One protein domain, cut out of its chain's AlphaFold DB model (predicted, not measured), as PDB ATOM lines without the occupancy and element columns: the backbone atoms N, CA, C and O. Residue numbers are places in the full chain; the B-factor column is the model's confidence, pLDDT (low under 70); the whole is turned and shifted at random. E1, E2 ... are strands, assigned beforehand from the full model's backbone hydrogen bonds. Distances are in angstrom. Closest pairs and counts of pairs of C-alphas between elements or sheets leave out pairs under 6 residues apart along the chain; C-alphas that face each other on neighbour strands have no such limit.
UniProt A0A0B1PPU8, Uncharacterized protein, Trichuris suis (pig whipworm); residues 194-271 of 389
ATOM      1  N   GLU A 194     273.996 207.598 191.577       92.19
ATOM      2  CA  GLU A 194     275.021 208.123 192.479       92.19
ATOM      3  C   GLU A 194     276.177 207.139 192.641       92.19
ATOM      4  O   GLU A 194     275.968 205.934 192.789       92.19
ATOM      5  N   TYR A 195     277.388 207.681 192.676       88.75
ATOM      6  CA  TYR A 195     278.634 206.951 192.851       88.75
ATOM      7  C   TYR A 195     279.544 207.693 193.836       88.75
ATOM      8  O   TYR A 195     279.394 208.896 194.065       88.75
ATOM      9  N   THR A 196     280.502 206.962 194.403       88.94
ATOM     10  CA  THR A 196     281.536 207.500 195.293       88.94
ATOM     11  C   THR A 196     282.890 207.072 194.760       88.94
ATOM     12  O   THR A 196     283.140 205.870 194.677       88.94
ATOM     13  N   ASP A 197     283.735 208.026 194.377       83.88
ATOM     14  CA  ASP A 197     285.064 207.727 193.842       83.88
ATOM     15  C   ASP A 197     286.015 207.161 194.912       83.88
ATOM     16  O   ASP A 197     285.688 207.064 196.101       83.88
ATOM     17  N   SER A 198     287.222 206.780 194.490       82.19
ATOM     18  CA  SER A 198     288.247 206.218 195.376       82.19
ATOM     19  C   SER A 198     288.720 207.174 196.479       82.19
ATOM     20  O   SER A 198     289.322 206.723 197.451       82.19
ATOM     21  N   GLU A 199     288.476 208.478 196.342       82.62
ATOM     22  CA  GLU A 199     288.836 209.511 197.321       82.62
ATOM     23  C   GLU A 199     287.668 209.857 198.264       82.62
ATOM     24  O   GLU A 199     287.827 210.648 199.195       82.62
ATOM     25  N   GLY A 200     286.499 209.239 198.070       85.00
ATOM     26  CA  GLY A 200     285.296 209.486 198.861       85.00
ATOM     27  C   GLY A 200     284.424 210.629 198.335       85.00
ATOM     28  O   GLY A 200     283.460 211.011 199.006       85.00
ATOM     29  N   ASN A 201     284.714 211.178 197.153       85.44
ATOM     30  CA  ASN A 201     283.890 212.208 196.532       85.44
ATOM     31  C   ASN A 201     282.637 211.578 195.935       85.44
ATOM     32  O   ASN A 201     282.701 210.600 195.192       85.44
ATOM     33  N   ARG A 202     281.480 212.168 196.239       90.50
ATOM     34  CA  ARG A 202     280.194 211.721 195.708       90.50
ATOM     35  C   ARG A 202     279.855 212.491 194.446       90.50
ATOM     36  O   ARG A 202     279.979 213.712 194.415       90.50
ATOM     37  N   PHE A 203     279.355 211.801 193.438       88.81
ATOM     38  CA  PHE A 203     278.820 212.422 192.234       88.81
ATOM     39  C   PHE A 203     277.639 211.613 191.717       88.81
ATOM     40  O   PHE A 203     277.447 210.452 192.078       88.81
ATOM     41  N   LYS A 204     276.830 212.239 190.873       91.75
ATOM     42  CA  LYS A 204     275.762 211.579 190.132       91.75
ATOM     43  C   LYS A 204     276.018 211.719 188.641       91.75
ATOM     44  O   LYS A 204     276.531 212.741 188.197       91.75
ATOM     45  N   ILE A 205     275.666 210.687 187.889       88.81
ATOM     46  CA  ILE A 205     275.768 210.645 186.429       88.81
ATOM     47  C   ILE A 205     274.490 210.050 185.846       88.81
ATOM     48  O   ILE A 205     273.842 209.192 186.455       88.81
ATOM     49  N   HIS A 206     274.111 210.525 184.668       90.62
ATOM     50  CA  HIS A 206     273.066 209.928 183.849       90.62
ATOM     51  C   HIS A 206     273.460 209.939 182.377       90.62
ATOM     52  O   HIS A 206     274.385 210.640 181.960       90.62
ATOM     53  N   TYR A 207     272.759 209.130 181.593       89.19
ATOM     54  CA  TYR A 207     273.085 208.879 180.202       89.19
ATOM     55  C   TYR A 207     271.855 209.055 179.318       89.19
ATOM     56  O   TYR A 207     270.721 208.919 179.780       89.19
ATOM     57  N   ARG A 208     272.068 209.327 178.033       88.56
ATOM     58  CA  ARG A 208     271.024 209.213 177.008       88.56
ATOM     59  C   ARG A 208     271.603 208.794 175.658       88.56
ATOM     60  O   ARG A 208     272.752 209.140 175.358       88.56
ATOM     61  N   PRO A 209     270.828 208.081 174.830       85.31
ATOM     62  CA  PRO A 209     271.267 207.700 173.494       85.31
ATOM     63  C   PRO A 209     271.455 208.897 172.572       85.31
ATOM     64  O   PRO A 209     270.871 209.959 172.779       85.31
ATOM     65  N   MET A 210     272.247 208.725 171.519       83.00
ATOM     66  CA  MET A 210     272.224 209.655 170.390       83.00
ATOM     67  C   MET A 210     270.857 209.630 169.695       83.00
ATOM     68  O   MET A 210     270.161 208.613 169.677       83.00
ATOM     69  N   ASP A 211     270.496 210.750 169.071       79.62
ATOM     70  CA  ASP A 211     269.218 210.964 168.388       79.62
ATOM     71  C   ASP A 211     268.984 209.937 167.264       79.62
ATOM     72  O   ASP A 211     267.838 209.624 166.946       79.62
ATOM     73  N   ASN A 212     270.052 209.370 166.689       72.75
ATOM     74  CA  ASN A 212     269.983 208.323 165.665       72.75
ATOM     75  C   ASN A 212     269.849 206.891 166.202       72.75
ATOM     76  O   ASN A 212     269.641 205.975 165.409       72.75
ATOM     77  N   LYS A 213     269.997 206.678 167.513       74.50
ATOM     78  CA  LYS A 213     269.900 205.365 168.161       74.50
ATOM     79  C   LYS A 213     269.058 205.442 169.444       74.50
ATOM     80  O   LYS A 213     269.511 204.982 170.487       74.50
ATOM     81  N   PRO A 214     267.818 205.970 169.398       71.75
ATOM     82  CA  PRO A 214     267.019 206.241 170.597       71.75
ATOM     83  C   PRO A 214     266.658 204.977 171.394       71.75
ATOM     84  O   PRO A 214     266.443 205.051 172.597       71.75
ATOM     85  N   CYS A 215     266.612 203.816 170.738       71.25
ATOM     86  CA  CYS A 215     266.341 202.529 171.383       71.25
ATOM     87  C   CYS A 215     267.596 201.870 171.976       71.25
ATOM     88  O   CYS A 215     267.499 200.802 172.579       71.25
ATOM     89  N   HIS A 216     268.780 202.461 171.789       72.00
ATOM     90  CA  HIS A 216     270.005 201.932 172.365       72.00
ATOM     91  C   HIS A 216     270.001 202.167 173.875       72.00
ATOM     92  O   HIS A 216     269.899 203.299 174.348       72.00
ATOM     93  N   SER A 217     270.092 201.081 174.639       72.06
ATOM     94  CA  SER A 217     270.162 201.151 176.095       72.06
ATOM     95  C   SER A 217     271.513 201.726 176.513       72.06
ATOM     96  O   SER A 217     272.521 201.023 176.543       72.06
ATOM     97  N   CYS A 218     271.533 203.020 176.826       73.81
ATOM     98  CA  CYS A 218     272.732 203.708 177.282       73.81
ATOM     99  C   CYS A 218     273.069 203.346 178.721       73.81
ATOM    100  O   CYS A 218     272.743 204.071 179.658       73.81
ATOM    101  N   TYR A 219     273.724 202.198 178.875       66.56
ATOM    102  CA  TYR A 219     274.261 201.750 180.152       66.56
ATOM    103  C   TYR A 219     275.656 201.120 180.047       66.56
ATOM    104  O   TYR A 219     276.248 200.897 181.094       66.56
ATOM    105  N   THR A 220     276.177 200.797 178.851       52.25
ATOM    106  CA  THR A 220     277.258 199.791 178.766       52.25
ATOM    107  C   THR A 220     278.367 200.005 177.731       52.25
ATOM    108  O   THR A 220     279.435 199.466 177.967       52.25
ATOM    109  N   ASP A 221     278.220 200.804 176.663       52.12
ATOM    110  CA  ASP A 221     279.303 200.977 175.668       52.12
ATOM    111  C   ASP A 221     279.507 202.450 175.271       52.12
ATOM    112  O   ASP A 221     278.793 203.045 174.461       52.12
ATOM    113  N   THR A 222     280.516 203.062 175.883       56.03
ATOM    114  CA  THR A 222     280.712 204.513 176.067       56.03
ATOM    115  C   THR A 222     281.083 205.332 174.833       56.03
ATOM    116  O   THR A 222     281.368 206.518 174.960       56.03
ATOM    117  N   SER A 223     281.051 204.763 173.629       58.31
ATOM    118  CA  SER A 223     281.334 205.533 172.407       58.31
ATOM    119  C   SER A 223     280.092 206.155 171.756       58.31
ATOM    120  O   SER A 223     280.234 207.011 170.884       58.31
ATOM    121  N   VAL A 224     278.878 205.754 172.159       70.06
ATOM    122  CA  VAL A 224     277.636 206.065 171.413       70.06
ATOM    123  C   VAL A 224     276.553 206.749 172.266       70.06
ATOM    124  O   VAL A 224     275.426 206.943 171.813       70.06
ATOM    125  N   CYS A 225     276.879 207.156 173.494       81.88
ATOM    126  CA  CYS A 225     275.942 207.804 174.414       81.88
ATOM    127  C   CYS A 225     276.413 209.209 174.785       81.88
ATOM    128  O   CYS A 225     277.611 209.459 174.896       81.88
ATOM    129  N   CYS A 226     275.464 210.112 175.022       85.31
ATOM    130  CA  CYS A 226     275.752 211.333 175.761       85.31
ATOM    131  C   CYS A 226     275.689 211.053 177.260       85.31
ATOM    132  O   CYS A 226     274.836 210.292 177.725       85.31
ATOM    133  N   SER A 227     276.552 211.729 178.002       86.50
ATOM    134  CA  SER A 227     276.642 211.682 179.454       86.50
ATOM    135  C   SER A 227     276.605 213.092 180.031       86.50
ATOM    136  O   SER A 227     276.961 214.072 179.373       86.50
ATOM    137  N   GLU A 228     276.137 213.195 181.268       87.75
ATOM    138  CA  GLU A 228     276.229 214.406 182.078       87.75
ATOM    139  C   GLU A 228     276.410 213.998 183.541       87.75
ATOM    140  O   GLU A 228     275.810 213.023 184.002       87.75
ATOM    141  N   TYR A 229     277.253 214.735 184.263       87.75
ATOM    142  CA  TYR A 229     277.613 214.431 185.641       87.75
ATOM    143  C   TYR A 229     277.566 215.675 186.535       87.75
ATOM    144  O   TYR A 229     277.767 216.803 186.087       87.75
ATOM    145  N   GLU A 230     277.346 215.460 187.831       88.31
ATOM    146  CA  GLU A 230     277.349 216.496 188.865       88.31
ATOM    147  C   GLU A 230     278.053 215.978 190.125       88.31
ATOM    148  O   GLU A 230     277.691 214.928 190.656       88.31
ATOM    149  N   ILE A 231     279.038 216.726 190.631       86.75
ATOM    150  CA  ILE A 231     279.730 216.415 191.891       86.75
ATOM    151  C   ILE A 231     278.903 216.964 193.056       86.75
ATOM    152  O   ILE A 231     278.599 218.154 193.114       86.75
ATOM    153  N   ILE A 232     278.541 216.100 194.002       87.94
ATOM    154  CA  ILE A 232     277.656 216.438 195.117       87.94
ATOM    155  C   ILE A 232     278.455 217.147 196.212       87.94
ATOM    156  O   ILE A 232     279.419 216.607 196.753       87.94
ATOM    157  N   GLY A 233     278.003 218.344 196.597       83.19
ATOM    158  CA  GLY A 233     278.532 219.070 197.757       83.19
ATOM    159  C   GLY A 233     279.872 219.777 197.530       83.19
ATOM    160  O   GLY A 233     280.464 220.255 198.496       83.19
ATOM    161  N   LYS A 234     280.345 219.868 196.283       73.75
ATOM    162  CA  LYS A 234     281.568 220.589 195.918       73.75
ATOM    163  C   LYS A 234     281.332 221.510 194.723       73.75
ATOM    164  O   LYS A 234     280.412 221.295 193.939       73.75
ATOM    165  N   ASN A 235     282.170 222.535 194.575       69.38
ATOM    166  CA  ASN A 235     282.161 223.366 193.372       69.38
ATOM    167  C   ASN A 235     282.606 222.521 192.166       69.38
ATOM    168  O   ASN A 235     283.553 221.744 192.280       69.38
ATOM    169  N   HIS A 236     281.961 222.712 191.009       63.81
ATOM    170  CA  HIS A 236     282.156 221.959 189.752       63.81
ATOM    171  C   HIS A 236     283.587 221.954 189.167       63.81
ATOM    172  O   HIS A 236     283.801 221.482 188.055       63.81
ATOM    173  N   THR A 237     284.570 222.514 189.866       66.56
ATOM    174  CA  THR A 237     285.962 222.616 189.421       66.56
ATOM    175  C   THR A 237     286.787 221.368 189.713       66.56
ATOM    176  O   THR A 237     287.871 221.221 189.156       66.56
ATOM    177  N   GLU A 238     286.323 220.490 190.601       72.81
ATOM    178  CA  GLU A 238     287.039 219.251 190.900       72.81
ATOM    179  C   GLU A 238     286.829 218.208 189.801       72.81
ATOM    180  O   GLU A 238     285.778 218.134 189.170       72.81
ATOM    181  N   THR A 239     287.860 217.410 189.542       75.31
ATOM    182  CA  THR A 239     287.821 216.378 188.504       75.31
ATOM    183  C   THR A 239     287.520 215.035 189.145       75.31
ATOM    184  O   THR A 239     288.225 214.657 190.077       75.31
ATOM    185  N   ILE A 240     286.526 214.312 188.631       80.00
ATOM    186  CA  ILE A 240     286.194 212.960 189.097       80.00
ATOM    187  C   ILE A 240     287.364 212.013 188.783       80.00
ATOM    188  O   ILE A 240     287.891 212.024 187.668       80.00
ATOM    189  N   GLN A 241     287.783 211.215 189.770       85.31
ATOM    190  CA  GLN A 241     288.783 210.159 189.586       85.31
ATOM    191  C   GLN A 241     288.170 208.927 188.906       85.31
ATOM    192  O   GLN A 241     287.019 208.568 189.149       85.31
ATOM    193  N   CYS A 242     288.965 208.247 188.080       86.25
ATOM    194  CA  CYS A 242     288.551 207.013 187.414       86.25
ATOM    195  C   CYS A 242     288.441 205.858 188.422       86.25
ATOM    196  O   CYS A 242     289.377 205.626 189.183       86.25
ATOM    197  N   PHE A 243     287.346 205.094 188.394       86.38
ATOM    198  CA  PHE A 243     287.110 203.981 189.328       86.38
ATOM    199  C   PHE A 243     287.995 202.777 189.009       86.38
ATOM    200  O   PHE A 243     288.845 202.376 189.799       86.38
ATOM    201  N   TYR A 244     287.793 202.205 187.822       85.81
ATOM    202  CA  TYR A 244     288.482 201.008 187.342       85.81
ATOM    203  C   TYR A 244     289.285 201.316 186.072       85.81
ATOM    204  O   TYR A 244     289.171 200.620 185.058       85.81
ATOM    205  N   GLY A 245     290.069 202.394 186.095       86.25
ATOM    206  CA  GLY A 245     290.799 202.871 184.923       86.25
ATOM    207  C   GLY A 245     291.838 203.936 185.241       86.25
ATOM    208  O   GLY A 245     292.119 204.234 186.399       86.25
ATOM    209  N   THR A 246     292.413 204.515 184.193       84.69
ATOM    210  CA  THR A 246     293.379 205.613 184.298       84.69
ATOM    211  C   THR A 246     292.874 206.847 183.571       84.69
ATOM    212  O   THR A 246     292.130 206.759 182.595       84.69
ATOM    213  N   ARG A 247     293.272 208.029 184.042       82.12
ATOM    214  CA  ARG A 247     292.886 209.280 183.392       82.12
ATOM    215  C   ARG A 247     293.561 209.394 182.029       82.12
ATOM    216  O   ARG A 247     294.769 209.186 181.911       82.12
ATOM    217  N   ASN A 248     292.799 209.774 181.007       78.12
ATOM    218  CA  ASN A 248     293.379 210.084 179.711       78.12
ATOM    219  C   ASN A 248     293.974 211.501 179.731       78.12
ATOM    220  O   ASN A 248     293.270 212.485 179.518       78.12
ATOM    221  N   PHE A 249     295.281 211.610 179.978       70.44
ATOM    222  CA  PHE A 249     295.988 212.899 180.021       70.44
ATOM    223  C   PHE A 249     296.030 213.638 178.674       70.44
ATOM    224  O   PHE A 249     296.332 214.828 178.648       70.44
ATOM    225  N   ASN A 250     295.711 212.959 177.569       72.44
ATOM    226  CA  ASN A 250     295.697 213.554 176.234       72.44
ATOM    227  C   ASN A 250     294.332 214.148 175.855       72.44
ATOM    228  O   ASN A 250     294.210 214.716 174.770       72.44
ATOM    229  N   SER A 251     293.310 214.019 176.710       60.59
ATOM    230  CA  SER A 251     291.983 214.575 176.453       60.59
ATOM    231  C   SER A 251     291.683 215.773 177.348       60.59
ATOM    232  O   SER A 251     291.976 215.773 178.541       60.59
ATOM    233  N   THR A 252     291.046 216.792 176.774       58.88
ATOM    234  CA  THR A 252     290.421 217.887 177.530       58.88
ATOM    235  C   THR A 252     289.109 217.460 178.190       58.88
ATOM    236  O   THR A 252     288.613 218.166 179.066       58.88
ATOM    237  N   SER A 253     288.542 216.315 177.795       64.81
ATOM    238  CA  SER A 253     287.382 215.711 178.455       64.81
ATOM    239  C   SER A 253     287.788 215.013 179.754       64.81
ATOM    240  O   SER A 253     288.887 214.473 179.855       64.81
ATOM    241  N   ALA A 254     286.868 214.917 180.713       65.50
ATOM    242  CA  ALA A 254     287.077 214.171 181.956       65.50
ATOM    243  C   ALA A 254     287.116 212.631 181.769       65.50
ATOM    244  O   ALA A 254     287.238 211.902 182.747       65.50
ATOM    245  N   ALA A 255     287.049 212.149 180.523       73.88
ATOM    246  CA  ALA A 255     287.001 210.736 180.164       73.88
ATOM    247  C   ALA A 255     288.196 209.900 180.667       73.88
ATOM    248  O   ALA A 255     289.373 210.256 180.513       73.88
ATOM    249  N   CYS A 256     287.865 208.727 181.195       83.06
ATOM    250  CA  CYS A 256     288.793 207.718 181.679       83.06
ATOM    251  C   CYS A 256     289.070 206.633 180.629       83.06
ATOM    252  O   CYS A 256     288.212 206.275 179.826       83.06
ATOM    253  N   ASN A 257     290.281 206.076 180.650       88.25
ATOM    254  CA  ASN A 257     290.622 204.855 179.934       88.25
ATOM    255  C   ASN A 257     290.343 203.657 180.849       88.25
ATOM    256  O   ASN A 257     291.082 203.412 181.810       88.25
ATOM    257  N   CYS A 258     289.245 202.954 180.586       86.31
ATOM    258  CA  CYS A 258     288.787 201.871 181.444       86.31
ATOM    259  C   CYS A 258     289.596 200.595 181.249       86.31
ATOM    260  O   CYS A 258     290.035 200.261 180.150       86.31
ATOM    261  N   SER A 259     289.783 199.863 182.346       88.44
ATOM    262  CA  SER A 259     290.239 198.478 182.277       88.44
ATOM    263  C   SER A 259     289.240 197.628 181.484       88.44
ATOM    264  O   SER A 259     288.068 197.978 181.372       88.44
ATOM    265  N   SER A 260     289.677 196.473 180.972       86.94
ATOM    266  CA  SER A 260     288.836 195.571 180.161       86.94
ATOM    267  C   SER A 260     287.541 195.122 180.849       86.94
ATOM    268  O   SER A 260     286.635 194.622 180.190       86.94
ATOM    269  N   ASN A 261     287.471 195.273 182.173       87.19
ATOM    270  CA  ASN A 261     286.379 194.784 183.002       87.19
ATOM    271  C   ASN A 261     285.483 195.919 183.527       87.19
ATOM    272  O   ASN A 261     284.704 195.723 184.464       87.19
ATOM    273  N   ALA A 262     285.632 197.120 182.970       85.62
ATOM    274  CA  ALA A 262     284.863 198.283 183.363       85.62
ATOM    275  C   ALA A 262     284.490 199.153 182.162       85.62
ATOM    276  O   ALA A 262     285.204 199.226 181.166       85.62
ATOM    277  N   THR A 263     283.353 199.822 182.286       84.69
ATOM    278  CA  THR A 263     282.772 200.737 181.299       84.69
ATOM    279  C   THR A 263     282.235 201.981 182.021       84.69
ATOM    280  O   THR A 263     282.257 202.046 183.252       84.69
ATOM    281  N   GLY A 264     281.788 202.985 181.269       82.06
ATOM    282  CA  GLY A 264     281.379 204.300 181.789       82.06
ATOM    283  C   GLY A 264     282.398 205.405 181.485       82.06
ATOM    284  O   GLY A 264     283.555 205.121 181.169       82.06
ATOM    285  N   GLU A 265     281.972 206.669 181.529       83.19
ATOM    286  CA  GLU A 265     282.877 207.811 181.298       83.19
ATOM    287  C   GLU A 265     283.977 207.880 182.369       83.19
ATOM    288  O   GLU A 265     285.117 208.243 182.066       83.19
ATOM    289  N   PHE A 266     283.650 207.449 183.593       86.94
ATOM    290  CA  PHE A 266     284.550 207.403 184.747       86.94
ATOM    291  C   PHE A 266     284.915 205.970 185.156       86.94
ATOM    292  O   PHE A 266     285.486 205.744 186.227       86.94
ATOM    293  N   CYS A 267     284.638 204.995 184.284       87.81
ATOM    294  CA  CYS A 267     284.848 203.565 184.514       87.81
ATOM    295  C   CYS A 267     284.100 203.022 185.734       87.81
ATOM    296  O   CYS A 267     284.593 202.119 186.405       87.81
ATOM    297  N   GLU A 268     282.948 203.600 186.057       85.75
ATOM    298  CA  GLU A 268     282.171 203.326 187.266       85.75
ATOM    299  C   GLU A 268     281.278 202.076 187.171       85.75
ATOM    300  O   GLU A 268     280.675 201.664 188.162       85.75
ATOM    301  N   ILE A 269     281.191 201.451 185.993       83.56
ATOM    302  CA  ILE A 269     280.341 200.286 185.732       83.56
ATOM    303  C   ILE A 269     281.222 199.050 185.551       83.56
ATOM    304  O   ILE A 269     281.928 198.927 184.552       83.56
ATOM    305  N   SER A 270     281.165 198.100 186.485       83.06
ATOM    306  CA  SER A 270     281.850 196.810 186.333       83.06
ATOM    307  C   SER A 270     281.117 195.920 185.326       83.06
ATOM    308  O   SER A 270     279.919 195.683 185.479       83.06
ATOM    309  N   THR A 271     281.827 195.372 184.338       77.31
ATOM    310  CA  THR A 271     281.245 194.455 183.336       77.31
ATOM    311  C   THR A 271     281.095 193.023 183.843       77.31
ATOM    312  O   THR A 271     280.451 192.204 183.192       77.31
TER     313      THR A 271
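What this domain is: This is residues 194 to 271 of the 389 residues of an uncharacterized protein of Trichuris suis (pig whipworm) (UniProt A0A0B1PPU8). There is little regular structure here: a long ribbon of two strands, E2 and E3, with short E1 at one edge, and a small separate hairpin, E4 and E5, to one side, among long loops. The printed part has 78 residues, 24 of them in five strands, E1 to E5, with no named helix: all strand. Both sheets, E1-E2-E3 and E4-E5, are antiparallel. The whole is compact, radius of gyration of the C-alphas 12.5 A, spanning 35 by 26 by 23 A.

How they stand to each other: Inner strand E2, residues 202 to 209, forms a hairpin with E3, residues 225 to 231, at 162 degrees; facing C-alphas 203 and 231 are 4.1 A apart, N 204 and O 230 2.8 A. E1, residues 194 to 196, forms a hairpin with E2 at 134 degrees; N 195 and O 203 are 2.8 A apart. E1, E2 and E3 make a meander, each strand the antiparallel neighbour of the one before. E4, residues 245 to 247, and E5, residues 256 to 258, form a hairpin at 157 degrees, with N 246 and O 257 2.9 A apart; both are apart from E1, E2 and E3.

Where its parts are: E2 is 24.3 A long, from C-alpha 202 at (280.194, 211.721, 195.708), and E3 19.8 A. E5 ends at C-alpha 258, (288.787, 201.871, 181.444).

The domain as a whole: The printed part has no cut. Links E2 to E3 and E3 to E4 are long. Residues 262 to 263 pair antiparallel with 269 to 270. pLDDT is under 70 at residues 219 to 223, 235 to 237 and 251 to 254.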